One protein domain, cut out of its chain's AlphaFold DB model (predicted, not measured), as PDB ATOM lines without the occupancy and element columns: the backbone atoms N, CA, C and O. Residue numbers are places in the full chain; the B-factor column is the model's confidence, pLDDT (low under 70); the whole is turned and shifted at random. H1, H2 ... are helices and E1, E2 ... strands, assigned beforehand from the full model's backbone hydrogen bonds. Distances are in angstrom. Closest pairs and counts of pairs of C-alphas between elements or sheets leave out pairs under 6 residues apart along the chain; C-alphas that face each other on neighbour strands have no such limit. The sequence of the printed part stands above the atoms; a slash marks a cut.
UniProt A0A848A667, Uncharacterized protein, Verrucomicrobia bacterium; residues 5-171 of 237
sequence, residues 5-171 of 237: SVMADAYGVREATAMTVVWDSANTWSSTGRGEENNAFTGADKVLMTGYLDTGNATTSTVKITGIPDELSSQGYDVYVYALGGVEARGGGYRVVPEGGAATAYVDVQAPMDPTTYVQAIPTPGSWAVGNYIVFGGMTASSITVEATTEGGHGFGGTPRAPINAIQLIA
ATOM      1  N   SER A   5     197.520 277.616 253.552       63.53
ATOM      2  CA  SER A   5     197.291 279.046 253.782       63.53
ATOM      3  C   SER A   5     195.992 279.450 253.087       63.53
ATOM      4  O   SER A   5     195.909 279.353 251.856       63.53
ATOM      5  N   VAL A   6     194.995 279.890 253.849       74.31
ATOM      6  CA  VAL A   6     193.735 280.392 253.293       74.31
ATOM      7  C   VAL A   6     193.951 281.805 252.769       74.31
ATOM      8  O   VAL A   6     194.674 282.612 253.361       74.31
ATOM      9  N   MET A   7     193.348 282.095 251.624       73.31
ATOM     10  CA  MET A   7     193.459 283.385 250.959       73.31
ATOM     11  C   MET A   7     192.057 283.912 250.715       73.31
ATOM     12  O   MET A   7     191.200 283.159 250.256       73.31
ATOM     13  N   ALA A   8     191.837 285.180 251.037       67.56
ATOM     14  CA  ALA A   8     190.599 285.863 250.716       67.56
ATOM     15  C   ALA A   8     190.631 286.307 249.249       67.56
ATOM     16  O   ALA A   8     191.692 286.653 248.721       67.56
ATOM     17  N   ASP A   9     189.465 286.292 248.605       64.88
ATOM     18  CA  ASP A   9     189.238 287.022 247.362       64.88
ATOM     19  C   ASP A   9     188.606 288.372 247.711       64.88
ATOM     20  O   ASP A   9     187.433 288.453 248.076       64.88
ATOM     21  N   ALA A  10     189.403 289.432 247.635       62.12
ATOM     22  CA  ALA A  10     188.949 290.805 247.777       62.12
ATOM     23  C   ALA A  10     188.701 291.379 246.376       62.12
ATOM     24  O   ALA A  10     189.536 292.087 245.816       62.12
ATOM     25  N   TYR A  11     187.556 291.026 245.783       55.66
ATOM     26  CA  TYR A  11     187.143 291.484 244.448       55.66
ATOM     27  C   TYR A  11     188.118 291.081 243.325       55.66
ATOM     28  O   TYR A  11     188.480 291.898 242.475       55.66
ATOM     29  N   GLY A  12     188.551 289.818 243.311       58.44
ATOM     30  CA  GLY A  12     189.515 289.291 242.339       58.44
ATOM     31  C   GLY A  12     190.984 289.481 242.731       58.44
ATOM     32  O   GLY A  12     191.873 289.071 241.979       58.44
ATOM     33  N   VAL A  13     191.260 290.100 243.885       55.59
ATOM     34  CA  VAL A  13     192.609 290.230 244.449       55.59
ATOM     35  C   VAL A  13     192.793 289.214 245.569       55.59
ATOM     36  O   VAL A  13     192.006 289.146 246.510       55.59
ATOM     37  N   ARG A  14     193.868 288.430 245.475       70.19
ATOM     38  CA  ARG A  14     194.239 287.445 246.491       70.19
ATOM     39  C   ARG A  14     194.884 288.144 247.688       70.19
ATOM     40  O   ARG A  14     196.003 288.641 247.563       70.19
ATOM     41  N   GLU A  15     194.237 288.093 248.845       76.38
ATOM     42  CA  GLU A  15     194.772 288.619 250.104       76.38
ATOM     43  C   GLU A  15     195.114 287.490 251.082       76.38
ATOM     44  O   GLU A  15     194.387 286.501 251.213       76.38
ATOM     45  N   ALA A  16     196.255 287.618 251.764       74.75
ATOM     46  CA  ALA A  16     196.652 286.669 252.795       74.75
ATOM     47  C   ALA A  16     195.768 286.851 254.031       74.75
ATOM     48  O   ALA A  16     195.559 287.970 254.487       74.75
ATOM     49  N   THR A  17     195.296 285.745 254.597       77.12
ATOM     50  CA  THR A  17     194.509 285.770 255.833       77.12
ATOM     51  C   THR A  17     195.302 285.147 256.974       77.12
ATOM     52  O   THR A  17     196.178 284.307 256.754       77.12
ATOM     53  N   ALA A  18     194.966 285.520 258.208       82.00
ATOM     54  CA  ALA A  18     195.404 284.787 259.394       82.00
ATOM     55  C   ALA A  18     194.672 283.439 259.548       82.00
ATOM     56  O   ALA A  18     194.937 282.707 260.503       82.00
ATOM     57  N   MET A  19     193.751 283.110 258.630       88.94
ATOM     58  CA  MET A  19     192.971 281.892 258.727       88.94
ATOM     59  C   MET A  19     193.838 280.662 258.494       88.94
ATOM     60  O   MET A  19     194.592 280.564 257.520       88.94
ATOM     61  N   THR A  20     193.655 279.671 259.355       90.31
ATOM     62  CA  THR A  20     194.246 278.346 259.181       90.31
ATOM     63  C   THR A  20     193.176 277.277 259.264       90.31
ATOM     64  O   THR A  20     192.227 277.393 260.038       90.31
ATOM     65  N   VAL A  21     193.360 276.218 258.480       92.88
ATOM     66  CA  VAL A  21     192.464 275.063 258.444       92.88
ATOM     67  C   VAL A  21     193.250 273.823 258.832       92.88
ATOM     68  O   VAL A  21     194.281 273.528 258.228       92.88
ATOM     69  N   VAL A  22     192.737 273.094 259.818       94.81
ATOM     70  CA  VAL A  22     193.238 271.784 260.235       94.81
ATOM     71  C   VAL A  22     192.075 270.812 260.194       94.81
ATOM     72  O   VAL A  22     191.003 271.112 260.706       94.81
ATOM     73  N   TRP A  23     192.277 269.639 259.610       95.50
ATOM     74  CA  TRP A  23     191.257 268.599 259.569       95.50
ATOM     75  C   TRP A  23     191.792 267.265 260.076       95.50
ATOM     76  O   TRP A  23     192.980 266.946 259.918       95.50
ATOM     77  N   ASP A  24     190.876 266.491 260.645       96.06
ATOM     78  CA  ASP A  24     191.042 265.096 261.026       96.06
ATOM     79  C   ASP A  24     189.873 264.305 260.440       96.06
ATOM     80  O   ASP A  24     188.720 264.721 260.547       96.06
ATOM     81  N   SER A  25     190.161 263.213 259.742       95.75
ATOM     82  CA  SER A  25     189.127 262.435 259.068       95.75
ATOM     83  C   SER A  25     189.474 260.963 259.079       95.75
ATOM     84  O   SER A  25     190.630 260.600 258.858       95.75
ATOM     85  N   ALA A  26     188.461 260.120 259.279       93.50
ATOM     86  CA  ALA A  26     188.623 258.671 259.248       93.50
ATOM     87  C   ALA A  26     189.118 258.182 257.877       93.50
ATOM     88  O   ALA A  26     189.903 257.237 257.797       93.50
ATOM     89  N   ASN A  27     188.665 258.823 256.796       93.81
ATOM     90  CA  ASN A  27     189.101 258.538 255.437       93.81
ATOM     91  C   ASN A  27     188.961 259.772 254.522       93.81
ATOM     92  O   ASN A  27     188.463 260.825 254.924       93.81
ATOM     93  N   THR A  28     189.396 259.633 253.274       94.38
ATOM     94  CA  THR A  28     189.084 260.543 252.166       94.38
ATOM     95  C   THR A  28     188.606 259.730 250.972       94.38
ATOM     96  O   THR A  28     189.146 258.647 250.721       94.38
ATOM     97  N   TRP A  29     187.655 260.249 250.203       94.31
ATOM     98  CA  TRP A  29     187.130 259.548 249.033       94.31
ATOM     99  C   TRP A  29     186.739 260.512 247.903       94.31
ATOM    100  O   TRP A  29     187.046 261.705 247.952       94.31
ATOM    101  N   SER A  30     186.143 259.968 246.842       92.38
ATOM    102  CA  SER A  30     185.713 260.694 245.647       92.38
ATOM    103  C   SER A  30     184.321 260.238 245.227       92.38
ATOM    104  O   SER A  30     184.033 259.045 245.260       92.38
ATOM    105  N   SER A  31     183.461 261.166 244.813       88.19
ATOM    106  CA  SER A  31     182.103 260.872 244.338       88.19
ATOM    107  C   SER A  31     182.062 260.364 242.893       88.19
ATOM    108  O   SER A  31     180.981 260.098 242.376       88.19
ATOM    109  N   THR A  32     183.227 260.324 242.245       86.00
ATOM    110  CA  THR A  32     183.447 259.837 240.883       86.00
ATOM    111  C   THR A  32     184.687 258.952 240.851       86.00
ATOM    112  O   THR A  32     185.712 259.251 241.481       86.00
ATOM    113  N   GLY A  33     184.616 257.881 240.070       81.69
ATOM    114  CA  GLY A  33     185.622 256.838 239.974       81.69
ATOM    115  C   GLY A  33     185.526 255.805 241.100       81.69
ATOM    116  O   GLY A  33     184.810 255.954 242.081       81.69
ATOM    117  N   ARG A  34     186.288 254.710 240.964       80.00
ATOM    118  CA  ARG A  34     186.361 253.612 241.957       80.00
ATOM    119  C   ARG A  34     185.028 252.892 242.234       80.00
ATOM    120  O   ARG A  34     184.912 252.215 243.250       80.00
ATOM    121  N   GLY A  35     184.075 252.972 241.304       83.44
ATOM    122  CA  GLY A  35     182.786 252.275 241.382       83.44
ATOM    123  C   GLY A  35     181.668 253.068 242.062       83.44
ATOM    124  O   GLY A  35     180.594 252.512 242.267       83.44
ATOM    125  N   GLU A  36     181.906 254.338 242.388       89.50
ATOM    126  CA  GLU A  36     180.917 255.269 242.930       89.50
ATOM    127  C   GLU A  36     180.778 256.461 241.969       89.50
ATOM    128  O   GLU A  36     181.781 257.033 241.544       89.50
ATOM    129  N   GLU A  37     179.543 256.793 241.581       92.50
ATOM    130  CA  GLU A  37     179.218 257.871 240.638       92.50
ATOM    131  C   GLU A  37     177.921 258.547 241.087       92.50
ATOM    132  O   GLU A  37     176.827 258.164 240.679       92.50
ATOM    133  N   ASN A  38     178.047 259.521 241.984       95.19
ATOM    134  CA  ASN A  38     176.911 260.259 242.538       95.19
ATOM    135  C   ASN A  38     177.191 261.765 242.488       95.19
ATOM    136  O   ASN A  38     177.230 262.439 243.515       95.19
ATOM    137  N   ASN A  39     177.495 262.268 241.290       96.50
ATOM    138  CA  ASN A  39     177.846 263.665 241.043       96.50
ATOM    139  C   ASN A  39     177.710 264.018 239.548       96.50
ATOM    140  O   ASN A  39     178.676 263.946 238.767       96.50
ATOM    141  N   ALA A  40     176.520 264.489 239.178       96.75
ATOM    142  CA  ALA A  40     176.186 264.968 237.841       96.75
ATOM    143  C   ALA A  40     176.402 266.475 237.644       96.75
ATOM    144  O   ALA A  40     176.022 267.019 236.603       96.75
ATOM    145  N   PHE A  41     177.044 267.173 238.588       97.31
ATOM    146  CA  PHE A  41     177.495 268.537 238.331       97.31
ATOM    147  C   PHE A  41     178.467 268.572 237.142       97.31
ATOM    148  O   PHE A  41     179.062 267.567 236.729       97.31
ATOM    149  N   THR A  42     178.667 269.771 236.601       96.56
ATOM    150  CA  THR A  42     179.623 270.035 235.520       96.56
ATOM    151  C   THR A  42     180.593 271.148 235.920       96.56
ATOM    152  O   THR A  42     180.382 271.842 236.913       96.56
ATOM    153  N   GLY A  43     181.692 271.303 235.177       96.06
ATOM    154  CA  GLY A  43     182.642 272.401 235.383       96.06
ATOM    155  C   GLY A  43     183.260 272.446 236.787       96.06
ATOM    156  O   GLY A  43     183.611 271.412 237.355       96.06
ATOM    157  N   ALA A  44     183.418 273.659 237.321       94.81
ATOM    158  CA  ALA A  44     184.026 273.899 238.630       94.81
ATOM    159  C   ALA A  44     183.228 273.259 239.777       94.81
ATOM    160  O   ALA A  44     183.826 272.710 240.699       94.81
ATOM    161  N   ASP A  45     181.899 273.243 239.678       95.81
ATOM    162  CA  ASP A  45     181.030 272.663 240.704       95.81
ATOM    163  C   ASP A  45     181.205 271.144 240.781       95.81
ATOM    164  O   ASP A  45     181.250 270.579 241.873       95.81
ATOM    165  N   LYS A  46     181.417 270.474 239.634       95.44
ATOM    166  CA  LYS A  46     181.784 269.050 239.626       95.44
ATOM    167  C   LYS A  46     183.061 268.825 240.416       95.44
ATOM    168  O   LYS A  46     183.095 267.940 241.267       95.44
ATOM    169  N   VAL A  47     184.090 269.629 240.148       94.62
ATOM    170  CA  VAL A  47     185.393 269.531 240.824       94.62
ATOM    171  C   VAL A  47     185.237 269.752 242.327       94.62
ATOM    172  O   VAL A  47     185.735 268.936 243.101       94.62
ATOM    173  N   LEU A  48     184.501 270.793 242.731       94.75
ATOM    174  CA  LEU A  48     184.212 271.095 244.134       94.75
ATOM    175  C   LEU A  48     183.544 269.906 244.834       94.75
ATOM    176  O   LEU A  48     183.956 269.523 245.922       94.75
ATOM    177  N   MET A  49     182.546 269.303 244.190       96.56
ATOM    178  CA  MET A  49     181.725 268.237 244.767       96.56
ATOM    179  C   MET A  49     182.303 266.828 244.552       96.56
ATOM    180  O   MET A  49     181.626 265.847 244.842       96.56
ATOM    181  N   THR A  50     183.529 266.694 244.022       94.88
ATOM    182  CA  THR A  50     184.136 265.380 243.734       94.88
ATOM    183  C   THR A  50     184.846 264.790 244.949       94.88
ATOM    184  O   THR A  50     184.482 263.713 245.406       94.88
ATOM    185  N   GLY A  51     185.881 265.457 245.464       94.75
ATOM    186  CA  GLY A  51     186.655 264.951 246.602       94.75
ATOM    187  C   GLY A  51     185.986 265.288 247.931       94.75
ATOM    188  O   GLY A  51     185.357 266.337 248.040       94.75
ATOM    189  N   TYR A  52     186.129 264.424 248.938       96.19
ATOM    190  CA  TYR A  52     185.628 264.710 250.285       96.19
ATOM    191  C   TYR A  52     186.418 264.024 251.402       96.19
ATOM    192  O   TYR A  52     187.003 262.950 251.225       96.19
ATOM    193  N   LEU A  53     186.401 264.658 252.577       97.62
ATOM    194  CA  LEU A  53     186.670 264.000 253.852       97.62
ATOM    195  C   LEU A  53     185.508 263.055 254.148       97.62
ATOM    196  O   LEU A  53     184.357 263.450 253.988       97.62
ATOM    197  N   ASP A  54     185.805 261.828 254.557       94.56
ATOM    198  CA  ASP A  54     184.812 260.771 254.713       94.56
ATOM    199  C   ASP A  54     184.860 260.144 256.107       94.56
ATOM    200  O   ASP A  54     185.936 259.870 256.653       94.56
ATOM    201  N   THR A  55     183.684 259.875 256.663       96.19
ATOM    202  CA  THR A  55     183.542 259.112 257.903       96.19
ATOM    203  C   THR A  55     183.418 257.616 257.617       96.19
ATOM    204  O   THR A  55     182.940 257.173 256.578       96.19
ATOM    205  N   GLY A  56     183.840 256.798 258.575       90.38
ATOM    206  CA  GLY A  56     183.507 255.382 258.649       90.38
ATOM    207  C   GLY A  56     182.122 255.130 259.258       90.38
ATOM    208  O   GLY A  56     181.291 256.027 259.384       90.38
ATOM    209  N   ASN A  57     181.875 253.881 259.660       88.06
ATOM    210  CA  ASN A  57     180.708 253.549 260.476       88.06
ATOM    211  C   ASN A  57     180.985 253.927 261.938       88.06
ATOM    212  O   ASN A  57     181.968 253.440 262.494       88.06
ATOM    213  N   ALA A  58     180.122 254.751 262.536       93.94
ATOM    214  CA  ALA A  58     180.263 255.275 263.896       93.94
ATOM    215  C   ALA A  58     181.608 255.985 264.147       93.94
ATOM    216  O   ALA A  58     182.341 255.658 265.076       93.94
ATOM    217  N   THR A  59     181.938 256.957 263.294       97.25
ATOM    218  CA  THR A  59     183.120 257.818 263.468       97.25
ATOM    219  C   THR A  59     182.764 259.277 263.217       97.25
ATOM    220  O   THR A  59     181.792 259.561 262.513       97.25
ATOM    221  N   THR A  60     183.616 260.181 263.694       98.00
ATOM    222  CA  THR A  60     183.490 261.625 263.487       98.00
ATOM    223  C   THR A  60     184.722 262.164 262.763       98.00
ATOM    224  O   THR A  60     185.845 261.860 263.156       98.00
ATOM    225  N   SER A  61     184.504 262.972 261.727       98.06
ATOM    226  CA  SER A  61     185.529 263.774 261.056       98.06
ATOM    227  C   SER A  61     185.337 265.244 261.430       98.06
ATOM    228  O   SER A  61     184.210 265.704 261.632       98.06
ATOM    229  N   THR A  62     186.432 265.995 261.527       98.06
ATOM    230  CA  THR A  62     186.414 267.394 261.963       98.06
ATOM    231  C   THR A  62     187.239 268.292 261.054       98.06
ATOM    232  O   THR A  62     188.286 267.899 260.536       98.06
ATOM    233  N   VAL A  63     186.780 269.531 260.891       98.25
ATOM    234  CA  VAL A  63     187.532 270.613 260.251       98.25
ATOM    235  C   VAL A  63     187.535 271.814 261.187       98.25
ATOM    236  O   VAL A  63     186.510 272.460 261.384       98.25
ATOM    237  N   LYS A  64     188.690 272.113 261.783       97.50
ATOM    238  CA  LYS A  64     188.918 273.309 262.592       97.50
ATOM    239  C   LYS A  64     189.384 274.454 261.699       97.50
ATOM    240  O   LYS A  64     190.374 274.324 260.980       97.50
ATOM    241  N   ILE A  65     188.682 275.577 261.788       96.19
ATOM    242  CA  ILE A  65     188.995 276.832 261.114       96.19
ATOM    243  C   ILE A  65     189.266 277.859 262.207       96.19
ATOM    244  O   ILE A  65     188.391 278.130 263.022       96.19
ATOM    245  N   THR A  66     190.469 278.418 262.242       94.62
ATOM    246  CA  THR A  66     190.883 279.433 263.227       94.62
ATOM    247  C   THR A  66     191.321 280.701 262.529       94.62
ATOM    248  O   THR A  66     191.727 280.636 261.373       94.62
ATOM    249  N   GLY A  67     191.305 281.828 263.241       92.50
ATOM    250  CA  GLY A  67     191.751 283.113 262.697       92.50
ATOM    251  C   GLY A  67     190.757 283.704 261.700       92.50
ATOM    252  O   GLY A  67     191.175 284.388 260.769       92.50
ATOM    253  N   ILE A  68     189.463 283.399 261.864       92.06
ATOM    254  CA  ILE A  68     188.381 283.986 261.069       92.06
ATOM    255  C   ILE A  68     188.408 285.502 261.303       92.06
ATOM    256  O   ILE A  68     188.395 285.926 262.462       92.06
ATOM    257  N   PRO A  69     188.494 286.300 260.228       87.88
ATOM    258  CA  PRO A  69     188.786 287.720 260.323       87.88
ATOM    259  C   PRO A  69     187.576 288.520 260.827       87.88
ATOM    260  O   PRO A  69     186.426 288.081 260.706       87.88
ATOM    261  N   ASP A  70     187.836 289.698 261.395       87.12
ATOM    262  CA  ASP A  70     186.814 290.530 262.042       87.12
ATOM    263  C   ASP A  70     185.750 291.036 261.063       87.12
ATOM    264  O   ASP A  70     184.599 291.238 261.449       87.12
ATOM    265  N   GLU A  71     186.088 291.154 259.779       81.06
ATOM    266  CA  GLU A  71     185.155 291.477 258.700       81.06
ATOM    267  C   GLU A  71     184.006 290.459 258.600       81.06
ATOM    268  O   GLU A  71     182.900 290.831 258.202       81.06
ATOM    269  N   LEU A  72     184.250 289.201 258.994       85.19
ATOM    270  CA  LEU A  72     183.227 288.162 259.135       85.19
ATOM    271  C   LEU A  72     182.699 288.087 260.572       85.19
ATOM    272  O   LEU A  72     181.493 288.106 260.795       85.19
ATOM    273  N   SER A  73     183.579 287.996 261.570       87.94
ATOM    274  CA  SER A  73     183.171 287.658 262.943       87.94
ATOM    275  C   SER A  73     182.340 288.761 263.626       87.94
ATOM    276  O   SER A  73     181.451 288.450 264.420       87.94
ATOM    277  N   SER A  74     182.557 290.038 263.277       85.19
ATOM    278  CA  SER A  74     181.878 291.186 263.906       85.19
ATOM    279  C   SER A  74     180.421 291.371 263.472       85.19
ATOM    280  O   SER A  74     179.574 291.727 264.291       85.19
ATOM    281  N   GLN A  75     180.119 291.124 262.194       82.00
ATOM    282  CA  GLN A  75     178.762 291.206 261.631       82.00
ATOM    283  C   GLN A  75     178.024 289.863 261.687       82.00
ATOM    284  O   GLN A  75     176.816 289.802 261.453       82.00
ATOM    285  N   GLY A  76     178.754 288.800 262.023       90.00
ATOM    286  CA  GLY A  76     178.327 287.420 261.892       90.00
ATOM    287  C   GLY A  76     178.641 286.861 260.506       90.00
ATOM    288  O   GLY A  76     178.914 287.600 259.567       90.00
ATOM    289  N   TYR A  77     178.616 285.540 260.380       92.88
ATOM    290  CA  TYR A  77     178.780 284.803 259.133       92.88
ATOM    291  C   TYR A  77     177.987 283.498 259.179       92.88
ATOM    292  O   TYR A  77     177.735 282.921 260.240       92.88
ATOM    293  N   ASP A  78     177.622 283.019 258.002       94.56
ATOM    294  CA  ASP A  78     176.995 281.730 257.790       94.56
ATOM    295  C   ASP A  78     178.055 280.724 257.328       94.56
ATOM    296  O   ASP A  78     178.969 281.044 256.559       94.56
ATOM    297  N   VAL A  79     177.938 279.488 257.808       96.94
ATOM    298  CA  VAL A  79     178.817 278.373 257.453       96.94
ATOM    299  C   VAL A  79     178.072 277.451 256.505       96.94
ATOM    300  O   VAL A  79     177.117 276.780 256.899       96.94
ATOM    301  N   TYR A  80     178.537 277.392 255.264       97.56
ATOM    302  CA  TYR A  80     178.066 276.449 254.262       97.56
ATOM    303  C   TYR A  80     178.953 275.210 254.306       97.56
ATOM    304  O   TYR A  80     180.173 275.318 254.179       97.56
ATOM    305  N   VAL A  81     178.350 274.038 254.473       98.44
ATOM    306  CA  VAL A  81     179.039 272.743 254.437       98.44
ATOM    307  C   VAL A  81     178.523 271.971 253.234       98.44
ATOM    308  O   VAL A  81     177.340 271.655 253.181       98.44
ATOM    309  N   TYR A  82     179.389 271.678 252.268       98.31
ATOM    310  CA  TYR A  82     179.051 270.877 251.092       98.31
ATOM    311  C   TYR A  82     179.258 269.395 251.408       98.31
ATOM    312  O   TYR A  82     180.332 269.014 251.875       98.31
ATOM    313  N   ALA A  83     178.223 268.585 251.181       97.00
ATOM    314  CA  ALA A  83     178.092 267.241 251.741       97.00
ATOM    315  C   ALA A  83     177.494 266.242 250.734       97.00
ATOM    316  O   ALA A  83     176.389 265.727 250.908       97.00
ATOM    317  N   LEU A  84     178.227 265.970 249.655       97.00
ATOM    318  CA  LEU A  84     177.904 264.971 248.641       97.00
ATOM    319  C   LEU A  84     178.890 263.800 248.686       97.00
ATOM    320  O   LEU A  84     180.090 263.956 248.455       97.00
ATOM    321  N   GLY A  85     178.349 262.613 248.954       94.94
ATOM    322  CA  GLY A  85     179.080 261.347 248.927       94.94
ATOM    323  C   GLY A  85     178.926 260.631 247.590       94.94
ATOM    324  O   GLY A  85     178.074 260.985 246.779       94.94
ATOM    325  N   GLY A  86     179.723 259.584 247.377       94.06
ATOM    326  CA  GLY A  86     179.737 258.803 246.132       94.06
ATOM    327  C   GLY A  86     178.575 257.823 245.953       94.06
ATOM    328  O   GLY A  86     178.434 257.225 244.890       94.06
ATOM    329  N   VAL A  87     177.717 257.677 246.963       93.19
ATOM    330  CA  VAL A  87     176.514 256.841 246.900       93.19
ATOM    331  C   VAL A  87     175.343 257.618 247.477       93.19
ATOM    332  O   VAL A  87     175.442 258.200 248.561       93.19
ATOM    333  N   GLU A  88     174.238 257.602 246.744       92.31
ATOM    334  CA  GLU A  88     172.958 258.164 247.161       92.31
ATOM    335  C   GLU A  88     172.415 257.514 248.443       92.31
ATOM    336  O   GLU A  88     172.792 256.398 248.806       92.31
ATOM    337  N   ALA A  89     171.494 258.196 249.132       91.81
ATOM    338  CA  ALA A  89     170.771 257.649 250.289       91.81
ATOM    339  C   ALA A  89     171.674 257.108 251.423       91.81
ATOM    340  O   ALA A  89     171.259 256.280 252.239       91.81
ATOM    341  N   ARG A  90     172.913 257.602 251.504       94.88
ATOM    342  CA  ARG A  90     173.774 257.533 252.688       94.88
ATOM    343  C   ARG A  90     173.785 258.889 253.367       94.88
ATOM    344  O   ARG A  90     173.640 259.914 252.700       94.88
ATOM    345  N   GLY A  91     173.962 258.896 254.682       94.81
ATOM    346  CA  GLY A  91     173.921 260.145 255.422       94.81
ATOM    347  C   GLY A  91     174.640 260.138 256.756       94.81
ATOM    348  O   GLY A  91     175.051 259.090 257.271       94.81
ATOM    349  N   GLY A  92     174.758 261.356 257.271       96.81
ATOM    350  CA  GLY A  92     175.498 261.743 258.459       96.81
ATOM    351  C   GLY A  92     174.876 262.962 259.138       96.81
ATOM    352  O   GLY A  92     174.127 263.713 258.507       96.81
ATOM    353  N   GLY A  93     175.231 263.181 260.398       97.12
ATOM    354  CA  GLY A  93     174.920 264.398 261.142       97.12
ATOM    355  C   GLY A  93     176.043 265.422 261.030       97.12
ATOM    356  O   GLY A  93     177.222 265.075 261.113       97.12
ATOM    357  N   TYR A  94     175.677 266.696 260.886       98.12
ATOM    358  CA  TYR A  94     176.616 267.815 260.798       98.12
ATOM    359  C   TYR A  94     176.309 268.871 261.850       98.12
ATOM    360  O   TYR A  94     175.141 269.151 262.116       98.12
ATOM    361  N   ARG A  95     177.337 269.498 262.422       97.88
ATOM    362  CA  ARG A  95     177.168 270.674 263.290       97.88
ATOM    363  C   ARG A  95     178.383 271.589 263.260       97.88
ATOM    364  O   ARG A  95     179.465 271.188 262.831       97.88
ATOM    365  N   VAL A  96     178.206 272.795 263.788       98.62
ATOM    366  CA  VAL A  96     179.291 273.746 264.036       98.62
ATOM    367  C   VAL A  96     179.493 273.902 265.539       98.62
ATOM    368  O   VAL A  96     178.546 274.109 266.296       98.62
ATOM    369  N   VAL A  97     180.746 273.811 265.969       98.56
ATOM    370  CA  VAL A  97     181.186 274.019 267.349       98.56
ATOM    371  C   VAL A  97     182.027 275.299 267.394       98.56
ATOM    372  O   VAL A  97     183.205 275.262 267.032       98.56
ATOM    373  N   PRO A  98     181.450 276.451 267.777       97.69
ATOM    374  CA  PRO A  98     182.214 277.679 267.955       97.69
ATOM    375  C   PRO A  98     183.123 277.600 269.184       97.69
ATOM    376  O   PRO A  98     182.723 277.113 270.242       97.69
ATOM    377  N   GLU A  99     184.349 278.109 269.072       96.25
ATOM    378  CA  GLU A  99     185.272 278.181 270.206       96.25
ATOM    379  C   GLU A  99     184.712 279.117 271.290       96.25
ATOM    380  O   GLU A  99     184.337 280.255 271.018       96.25
ATOM    381  N   GLY A 100     184.612 278.619 272.528       91.38
ATOM    382  CA  GLY A 100     184.025 279.362 273.650       91.38
ATOM    383  C   GLY A 100     182.494 279.493 273.621       91.38
ATOM    384  O   GLY A 100     181.934 280.119 274.519       91.38
ATOM    385  N   GLY A 101     181.815 278.900 272.634       91.25
ATOM    386  CA  GLY A 101     180.357 278.898 272.512       91.25
ATOM    387  C   GLY A 101     179.738 277.503 272.629       91.25
ATOM    388  O   GLY A 101     180.426 276.491 272.759       91.25
ATOM    389  N   ALA A 102     178.407 277.449 272.589       95.31
ATOM    390  CA  ALA A 102     177.675 276.189 272.521       95.31
ATOM    391  C   ALA A 102     177.655 275.657 271.081       95.31
ATOM    392  O   ALA A 102     177.483 276.426 270.135       95.31
ATOM    393  N   ALA A 103     177.788 274.339 270.925       97.25
ATOM    394  CA  ALA A 103     177.617 273.685 269.635       97.25
ATOM    395  C   ALA A 103     176.194 273.894 269.095       97.25
ATOM    396  O   ALA A 103     175.223 273.878 269.859       97.25
ATOM    397  N   THR A 104     176.064 274.035 267.777       95.81
ATOM    398  CA  THR A 104     174.751 273.980 267.130       95.81
ATOM    399  C   THR A 104     174.139 272.589 267.307       95.81
ATOM    400  O   THR A 104     174.843 271.598 267.526       95.81
ATOM    401  N   ALA A 105     172.816 272.494 267.168       93.69
ATOM    402  CA  ALA A 105     172.176 271.195 266.996       93.69
ATOM    403  C   ALA A 105     172.730 270.492 265.745       93.69
ATOM    404  O   ALA A 105     173.164 271.153 264.794       93.69
ATOM    405  N   TYR A 106     172.704 269.159 265.758       95.19
ATOM    406  CA  TYR A 106     173.002 268.382 264.564       95.19
ATOM    407  C   TYR A 106     171.919 268.582 263.503       95.19
ATOM    408  O   TYR A 106     170.726 268.654 263.805       95.19
ATOM    409  N   VAL A 107     172.369 268.648 262.257       95.94
ATOM    410  CA  VAL A 107     171.554 268.582 261.049       95.94
ATOM    411  C   VAL A 107     171.842 267.240 260.392       95.94
ATOM    412  O   VAL A 107     172.950 267.018 259.907       95.94
ATOM    413  N   ASP A 108     170.856 266.348 260.406       96.06
ATOM    414  CA  ASP A 108     170.960 265.011 259.822       96.06
ATOM    415  C   ASP A 108     170.604 265.056 258.333       96.06
ATOM    416  O   ASP A 108     169.497 265.450 257.948       96.06
ATOM    417  N   VAL A 109     171.559 264.674 257.482       95.88
ATOM    418  CA  VAL A 109     171.458 264.824 256.024       95.88
ATOM    419  C   VAL A 109     171.731 263.513 255.315       95.88
ATOM    420  O   VAL A 109     172.702 262.824 255.618       95.88
ATOM    421  N   GLN A 110     170.899 263.207 254.323       95.12
ATOM    422  CA  GLN A 110     171.096 262.123 253.369       95.12
ATOM    423  C   GLN A 110     171.409 262.679 251.972       95.12
ATOM    424  O   GLN A 110     170.791 263.646 251.515       95.12
ATOM    425  N   ALA A 111     172.367 262.050 251.293       94.06
ATOM    426  CA  ALA A 111     172.812 262.463 249.971       94.06
ATOM    427  C   ALA A 111     171.705 262.260 248.916       94.06
ATOM    428  O   ALA A 111     171.104 261.178 248.869       94.06
ATOM    429  N   PRO A 112     171.441 263.256 248.048       95.75
ATOM    430  CA  PRO A 112     170.544 263.096 246.910       95.75
ATOM    431  C   PRO A 112     171.138 262.150 245.858       95.75
ATOM    432  O   PRO A 112     172.355 261.953 245.804       95.75
ATOM    433  N   MET A 113     170.259 261.622 245.002       95.38
ATOM    434  CA  MET A 113     170.627 260.880 243.796       95.38
ATOM    435  C   MET A 113     171.194 261.827 242.744       95.38
ATOM    436  O   MET A 113     170.499 262.747 242.312       95.38
ATOM    437  N   ASP A 114     172.438 261.574 242.352       94.75
ATOM    438  CA  ASP A 114     173.164 262.147 241.218       94.75
ATOM    439  C   ASP A 114     172.807 263.618 240.915       94.75
ATOM    440  O   ASP A 114     172.250 263.945 239.862       94.75
ATOM    441  N   PRO A 115     173.051 264.538 241.868       96.38
ATOM    442  CA  PRO A 115     172.565 265.905 241.752       96.38
ATOM    443  C   PRO A 115     173.288 266.670 240.638       96.38
ATOM    444  O   PRO A 115     174.506 266.583 240.488       96.38
ATOM    445  N   THR A 116     172.531 267.492 239.909       96.81
ATOM    446  CA  THR A 116     173.045 268.448 238.907       96.81
ATOM    447  C   THR A 116     173.078 269.890 239.418       96.81
ATOM    448  O   THR A 116     173.606 270.775 238.746       96.81
ATOM    449  N   THR A 117     172.493 270.141 240.590       96.94
ATOM    450  CA  THR A 117     172.337 271.466 241.197       96.94
ATOM    451  C   THR A 117     172.560 271.408 242.705       96.94
ATOM    452  O   THR A 117     172.478 270.349 243.332       96.94
ATOM    453  N   TYR A 118     172.830 272.564 243.312       97.50
ATOM    454  CA  TYR A 118     172.894 272.687 244.765       97.50
ATOM    455  C   TYR A 118     171.493 272.603 245.378       97.50
ATOM    456  O   TYR A 118     170.598 273.371 245.025       97.50
ATOM    457  N   VAL A 119     171.320 271.690 246.333       96.50
ATOM    458  CA  VAL A 119     170.081 271.465 247.082       96.50
ATOM    459  C   VAL A 119     170.397 271.576 248.566       96.50
ATOM    460  O   VAL A 119     171.162 270.772 249.103       96.50
ATOM    461  N   GLN A 120     169.808 272.572 249.227       95.62
ATOM    462  CA  GLN A 120     169.996 272.746 250.661       95.62
ATOM    463  C   GLN A 120     169.295 271.614 251.402       95.62
ATOM    464  O   GLN A 120     168.113 271.356 251.177       95.62
ATOM    465  N   ALA A 121     169.997 270.998 252.341       94.88
ATOM    466  CA  ALA A 121     169.375 270.169 253.350       94.88
ATOM    467  C   ALA A 121     168.672 271.086 254.360       94.88
ATOM    468  O   ALA A 121     169.319 271.756 255.166       94.88
ATOM    469  N   ILE A 122     167.342 271.145 254.288       88.88
ATOM    470  CA  ILE A 122     166.499 271.910 255.216       88.88
ATOM    471  C   ILE A 122     165.818 270.909 256.160       88.88
ATOM    472  O   ILE A 122     164.763 270.370 255.816       88.88
ATOM    473  N   PRO A 123     166.422 270.588 257.317       79.44
ATOM    474  CA  PRO A 123     165.852 269.620 258.242       79.44
ATOM    475  C   PRO A 123     164.704 270.221 259.047       79.44
ATOM    476  O   PRO A 123     164.786 271.329 259.582       79.44
ATOM    477  N   THR A 124     163.659 269.424 259.230       80.62
ATOM    478  CA  THR A 124     162.804 269.561 260.409       80.62
ATOM    479  C   THR A 124     163.564 268.962 261.598       80.62
ATOM    480  O   THR A 124     164.189 267.913 261.428       80.62
ATOM    481  N   PRO A 125     163.536 269.569 262.800       73.44
ATOM    482  CA  PRO A 125     164.217 269.015 263.968       73.44
ATOM    483  C   PRO A 125     163.921 267.521 264.182       73.44
ATOM    484  O   PRO A 125     162.761 267.107 264.181       73.44
ATOM    485  N   GLY A 126     164.976 266.716 264.346       73.06
ATOM    486  CA  GLY A 126     164.883 265.262 264.530       73.06
ATOM    487  C   GLY A 126     164.525 264.463 263.270       73.06
ATOM    488  O   GLY A 126     164.182 263.289 263.378       73.06
ATOM    489  N   SER A 127     164.558 265.084 262.087       87.12
ATOM    490  CA  SER A 127     164.280 264.436 260.804       87.12
ATOM    491  C   SER A 127     165.457 264.565 259.844       87.12
ATOM    492  O   SER A 127     166.143 265.585 259.812       87.12
ATOM    493  N   TRP A 128     165.625 263.548 259.003       92.75
ATOM    494  CA  TRP A 128     166.604 263.545 257.921       92.75
ATOM    495  C   TRP A 128     166.172 264.475 256.787       92.75
ATOM    496  O   TRP A 128     165.047 264.375 256.292       92.75
ATOM    497  N   ALA A 129     167.081 265.332 256.330       93.62
ATOM    498  CA  ALA A 129     166.899 266.150 255.135       93.62
ATOM    499  C   ALA A 129     167.656 265.563 253.942       93.62
ATOM    500  O   ALA A 129     168.780 265.091 254.082       93.62
ATOM    501  N   VAL A 130     167.062 265.621 252.749       95.56
ATOM    502  CA  VAL A 130     167.788 265.340 251.501       95.56
ATOM    503  C   VAL A 130     168.449 266.630 251.030       95.56
ATOM    504  O   VAL A 130     167.763 267.640 250.875       95.56
ATOM    505  N   GLY A 131     169.754 266.605 250.778       96.62
ATOM    506  CA  GLY A 131     170.477 267.762 250.252       96.62
ATOM    507  C   GLY A 131     171.968 267.497 250.094       96.62
ATOM    508  O   GLY A 131     172.490 266.510 250.599       96.62
ATOM    509  N   ASN A 132     172.650 268.375 249.363       97.25
ATOM    510  CA  ASN A 132     174.093 268.301 249.121       97.25
ATOM    511  C   ASN A 132     174.865 269.484 249.722       97.25
ATOM    512  O   ASN A 132     176.083 269.563 249.559       97.25
ATOM    513  N   TYR A 133     174.187 270.377 250.446       98.12
ATOM    514  CA  TYR A 133     174.832 271.333 251.338       98.12
ATOM    515  C   TYR A 133     173.961 271.681 252.549       98.12
ATOM    516  O   TYR A 133     172.738 271.545 252.512       98.12
ATOM    517  N   ILE A 134     174.600 272.157 253.613       97.62
ATOM    518  CA  ILE A 134     173.988 272.613 254.865       97.62
ATOM    519  C   ILE A 134     174.398 274.063 255.111       97.62
ATOM    520  O   ILE A 134     175.511 274.444 254.759       97.62
ATOM    521  N   VAL A 135     173.522 274.854 255.735       95.50
ATOM    522  CA  VAL A 135     173.830 276.221 256.182       95.50
ATOM    523  C   VAL A 135     173.630 276.317 257.690       95.50
ATOM    524  O   VAL A 135     172.531 276.064 258.183       95.50
ATOM    525  N   PHE A 136     174.675 276.714 258.412       95.00
ATOM    526  CA  PHE A 136     174.611 277.090 259.825       95.00
ATOM    527  C   PHE A 136     174.779 278.600 259.933       95.00
ATOM    528  O   PHE A 136     175.870 279.117 259.697       95.00
ATOM    529  N   GLY A 137     173.692 279.304 260.243       91.88
ATOM    530  CA  GLY A 137     173.677 280.761 260.199       91.88
ATOM    531  C   GLY A 137     174.082 281.447 261.502       91.88
ATOM    532  O   GLY A 137     173.909 280.888 262.586       91.88
ATOM    533  N   GLY A 138     174.560 282.688 261.384       88.94
ATOM    534  CA  GLY A 138     174.731 283.608 262.517       88.94
ATOM    535  C   GLY A 138     175.887 283.279 263.465       88.94
ATOM    536  O   GLY A 138     175.811 283.573 264.659       88.94
ATOM    537  N   MET A 139     176.953 282.662 262.960       94.00
ATOM    538  CA  MET A 139     178.176 282.441 263.728       94.00
ATOM    539  C   MET A 139     178.950 283.752 263.885       94.00
ATOM    540  O   MET A 139     179.001 284.553 262.963       94.00
ATOM    541  N   THR A 140     179.588 283.963 265.032       94.06
ATOM    542  CA  THR A 140     180.422 285.156 265.304       94.06
ATOM    543  C   THR A 140     181.797 284.803 265.866       94.06
ATOM    544  O   THR A 140     182.600 285.682 266.160       94.06
ATOM    545  N   ALA A 141     182.092 283.516 266.052       95.94
ATOM    546  CA  ALA A 141     183.351 283.093 266.645       95.94
ATOM    547  C   ALA A 141     184.521 283.320 265.676       95.94
ATOM    548  O   ALA A 141     184.416 283.084 264.477       95.94
ATOM    549  N   SER A 142     185.684 283.709 266.195       95.06
ATOM    550  CA  SER A 142     186.917 283.799 265.394       95.06
ATOM    551  C   SER A 142     187.535 282.424 265.087       95.06
ATOM    552  O   SER A 142     188.540 282.311 264.376       95.06
ATOM    553  N   SER A 143     186.948 281.360 265.636       97.06
ATOM    554  CA  SER A 143     187.374 279.977 265.478       97.06
ATOM    555  C   SER A 143     186.178 279.042 265.638       97.06
ATOM    556  O   SER A 143     185.369 279.194 266.558       97.06
ATOM    557  N   ILE A 144     186.053 278.084 264.724       98.31
ATOM    558  CA  ILE A 144     184.996 277.071 264.722       98.31
ATOM    559  C   ILE A 144     185.566 275.699 264.378       98.31
ATOM    560  O   ILE A 144     186.564 275.577 263.667       98.31
ATOM    561  N   THR A 145     184.868 274.657 264.809       98.62
ATOM    562  CA  THR A 145     185.045 273.297 264.307       98.62
ATOM    563  C   THR A 145     183.758 272.841 263.635       98.62
ATOM    564  O   THR A 145     182.702 272.821 264.260       98.62
ATOM    565  N   VAL A 146     183.839 272.470 262.360       98.69
ATOM    566  CA  VAL A 146     182.769 271.742 261.672       98.69
ATOM    567  C   VAL A 146     182.952 270.261 261.967       98.69
ATOM    568  O   VAL A 146     184.036 269.720 261.747       98.69
ATOM    569  N   GLU A 147     181.904 269.612 262.461       98.50
ATOM    570  CA  GLU A 147     181.881 268.171 262.700       98.50
ATOM    571  C   GLU A 147     180.935 267.492 261.714       98.50
ATOM    572  O   GLU A 147     179.810 267.956 261.516       98.50
ATOM    573  N   ALA A 148     181.381 266.374 261.148       98.44
ATOM    574  CA  ALA A 148     180.560 265.434 260.398       98.44
ATOM    575  C   ALA A 148     180.662 264.064 261.067       98.44
ATOM    576  O   ALA A 148     181.766 263.574 261.311       98.44
ATOM    577  N   THR A 149     179.533 263.444 261.394       98.12
ATOM    578  CA  THR A 149     179.515 262.217 262.193       98.12
ATOM    579  C   THR A 149     178.480 261.213 261.711       98.12
ATOM    580  O   THR A 149     177.416 261.571 261.217       98.12
ATOM    581  N   THR A 150     178.807 259.934 261.862       97.69
ATOM    582  CA  THR A 150     177.860 258.811 261.759       97.69
ATOM    583  C   THR A 150     177.659 258.118 263.110       97.69
ATOM    584  O   THR A 150     176.965 257.106 263.201       97.69
ATOM    585  N   GLU A 151     178.296 258.628 264.165       96.75
ATOM    586  CA  GLU A 151     178.199 258.122 265.530       96.75
ATOM    587  C   GLU A 151     176.910 258.612 266.213       96.75
ATOM    588  O   GLU A 151     176.213 259.490 265.714       96.75
ATOM    589  N   GLY A 152     176.549 258.024 267.356       93.75
ATOM    590  CA  GLY A 152     175.511 258.588 268.228       93.75
ATOM    591  C   GLY A 152     174.090 258.562 267.658       93.75
ATOM    592  O   GLY A 152     173.228 259.274 268.157       93.75
ATOM    593  N   GLY A 153     173.834 257.744 266.632       93.56
ATOM    594  CA  GLY A 153     172.539 257.688 265.941       93.56
ATOM    595  C   GLY A 153     172.437 258.603 264.718       93.56
ATOM    596  O   GLY A 153     171.405 258.599 264.058       93.56
ATOM    597  N   HIS A 154     173.512 259.310 264.368       95.38
ATOM    598  CA  HIS A 154     173.581 260.206 263.211       95.38
ATOM    599  C   HIS A 154     173.992 259.503 261.911       95.38
ATOM    600  O   HIS A 154     174.458 260.148 260.982       95.38
ATOM    601  N   GLY A 155     173.887 258.178 261.820       95.81
ATOM    602  CA  GLY A 155     174.154 257.440 260.583       95.81
ATOM    603  C   GLY A 155     172.865 257.122 259.828       95.81
ATOM    604  O   GLY A 155     171.927 256.595 260.425       95.81
ATOM    605  N   PHE A 156     172.832 257.366 258.513       95.12
ATOM    606  CA  PHE A 156     171.724 256.947 257.642       95.12
ATOM    607  C   PHE A 156     172.149 255.950 256.565       95.12
ATOM    608  O   PHE A 156     173.196 256.096 255.929       95.12
ATOM    609  N   GLY A 157     171.281 254.963 256.330       92.50
ATOM    610  CA  GLY A 157     171.507 253.861 255.397       92.50
ATOM    611  C   GLY A 157     172.319 252.710 256.007       92.50
ATOM    612  O   GLY A 157     172.821 252.793 257.124       92.50
ATOM    613  N   GLY A 158     172.459 251.602 255.268       89.75
ATOM    614  CA  GLY A 158     173.177 250.406 255.750       89.75
ATOM    615  C   GLY A 158     174.703 250.559 255.822       89.75
ATOM    616  O   GLY A 158     175.387 249.724 256.405       89.75
ATOM    617  N   THR A 159     175.244 251.614 255.211       93.69
ATOM    618  CA  THR A 159     176.674 251.963 255.190       93.69
ATOM    619  C   THR A 159     176.803 253.483 255.321       93.69
ATOM    620  O   THR A 159     177.074 254.151 254.326       93.69
ATOM    621  N   PRO A 160     176.522 254.056 256.503       95.56
ATOM    622  CA  PRO A 160     176.403 255.500 256.663       95.56
ATOM    623  C   PRO A 160     177.730 256.215 256.407       95.56
ATOM    624  O   PRO A 160     178.805 255.675 256.696       95.56
ATOM    625  N   ARG A 161     177.629 257.425 255.849       95.31
ATOM    626  CA  ARG A 161     178.742 258.301 255.465       95.31
ATOM    627  C   ARG A 161     178.341 259.759 255.662       95.31
ATOM    628  O   ARG A 161     177.246 260.151 255.270       95.31
ATOM    629  N   ALA A 162     179.251 260.546 256.223       97.38
ATOM    630  CA  ALA A 162     179.105 261.975 256.483       97.38
ATOM    631  C   ALA A 162     180.204 262.756 255.725       97.38
ATOM    632  O   ALA A 162     181.207 263.143 256.330       97.38
ATOM    633  N   PRO A 163     180.086 262.895 254.392       97.19
ATOM    634  CA  PRO A 163     181.091 263.546 253.557       97.19
ATOM    635  C   PRO A 163     181.190 265.061 253.806       97.19
ATOM    636  O   PRO A 163     180.177 265.744 253.927       97.19
ATOM    637  N   ILE A 164     182.408 265.611 253.783       98.44
ATOM    638  CA  ILE A 164     182.652 267.059 253.655       98.44
ATOM    639  C   ILE A 164     183.494 267.302 252.402       98.44
ATOM    640  O   ILE A 164     184.686 266.989 252.387       98.44
ATOM    641  N   ASN A 165     182.893 267.881 251.363       97.75
ATOM    642  CA  ASN A 165     183.597 268.261 250.134       97.75
ATOM    643  C   ASN A 165     184.308 269.606 250.290       97.75
ATOM    644  O   ASN A 165     185.467 269.766 249.913       97.75
ATOM    645  N   ALA A 166     183.600 270.578 250.864       96.94
ATOM    646  CA  ALA A 166     184.077 271.937 251.044       96.94
ATOM    647  C   ALA A 166     183.330 272.629 252.188       96.94
ATOM    648  O   ALA A 166     182.226 272.231 252.566       96.94
ATOM    649  N   ILE A 167     183.934 273.696 252.709       97.75
ATOM    650  CA  ILE A 167     183.309 274.615 253.658       97.75
ATOM    651  C   ILE A 167     183.502 276.032 253.128       97.75
ATOM    652  O   ILE A 167     184.606 276.390 252.716       97.75
ATOM    653  N   GLN A 168     182.444 276.834 253.161       94.94
ATOM    654  CA  GLN A 168     182.484 278.242 252.788       94.94
ATOM    655  C   GLN A 168     181.943 279.089 253.939       94.94
ATOM    656  O   GLN A 168     180.900 278.781 254.512       94.94
ATOM    657  N   LEU A 169     182.671 280.152 254.279       93.19
ATOM    658  CA  LEU A 169     182.214 281.168 255.221       93.19
ATOM    659  C   LEU A 169     181.694 282.352 254.417       93.19
ATOM    660  O   LEU A 169     182.409 282.882 253.565       93.19
ATOM    661  N   ILE A 170     180.455 282.742 254.672       87.25
ATOM    662  CA  ILE A 170     179.792 283.837 253.973       87.25
ATOM    663  C   ILE A 170     179.362 284.851 255.014       87.25
ATOM    664  O   ILE A 170     178.580 284.512 255.894       87.25
ATOM    665  N   ALA A 171     179.848 286.092 254.927       84.00
ATOM    666  CA  ALA A 171     179.194 287.181 255.647       84.00
ATOM    667  C   ALA A 171     177.704 287.131 255.280       84.00
ATOM    668  O   ALA A 171     177.414 287.001 254.082       84.00
TER     669      ALA A 171
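This is residues 5 to 171 of the 237 residues of an uncharacterized protein of Verrucomicrobia bacterium (UniProt A0A848A667). A curled six-strand sheet and a three-strand sheet form a loose, lopsided sandwich, only partly face to face, with E9 and E6 of the small sheet over E7 and E10 of the large one. At one end of the small sheet, by the first residue of E11, lie the two-strand sheet of E3 and E4 and the helix H1; H2 grazes the other end, and within the large sheet E2 bends by 70 degrees at residue 18, its residues 13 to 20 forming a hairpin with the edge strand E1. The printed part has 167 residues, in the order E1 E2 E3 H1 E4 E5 H2 E6 E7 E8 E9 E10 E11, mostly strand, with 80 residues, under half, in named elements. The large sheet runs E1 E2 E5 E10 E7 E8, the small one E9 E6 E11, both antiparallel. The whole is compact, with a radius of gyration of the C-alphas of 15.4 A, and spans 42 by 36 by 27 A.

E1, residues 5 to 10, and E2, residues 13 to 24, form a hairpin, with N 8 and O 15 2.9 A apart. E2 bends by 70 degrees at residue 18, and its residues 20 to 24 pair with E5, residues 60 to 66 (N 22 and O 64, 2.9 A). E5 is antiparallel to E10, residues 143 to 149, at 167 degrees (N 63 and O 146, 2.9 A). E10 neighbours E7, residues 91 to 98 (N 97 and O 145, 2.8 A), which forms a hairpin with the edge strand E8, residues 107 to 110 (N 94 and O 107, 2.9 A). This sheet is strongly twisted. In the small sheet, E6, residues 77 to 82, stands between E9, residues 133 to 139 (N 81 and O 134, 2.9 A), and E11, residues 166 to 170 (N 80 and O 168, 2.8 A). The closest C-alphas of E7 and E9 are those of Val 96 and Phe 136, at 7.1 A; E6 and E10 are near each other, with 6 pairs within 10 A. E3, residues 27 to 30, is antiparallel to E4, residues 51 to 54 (N 29 and O 52, 3.0 A). H1, residues 43 to 48, comes closest to E11 at the C-alphas of Leu 48 and Ala 166, 7.0 A. H2, residues 70 to 73, is on the small sheet but only grazes it with residues 71 to 73. Every O i to N i+4 pair in H1 is within hydrogen-bond range; H2 is too short for one.

E1 begins at C-alpha 5, (197.291, 279.046, 253.782). E2 is 30.1 A long, E7 23.1 A, E10 19.7 A and E5 19.3 A. E11 ends at C-alpha 170, (179.792, 283.837, 253.973).

The C-alphas farthest apart, of Val 13 and Gly 158, are 45.7 A apart. The printed part has no cut. The links E3 to H1, E8 to E9 and E10 to E11 are long. Mean pLDDT of the printed part is 91.6; residue 5 and residues 8 to 13 are under 70.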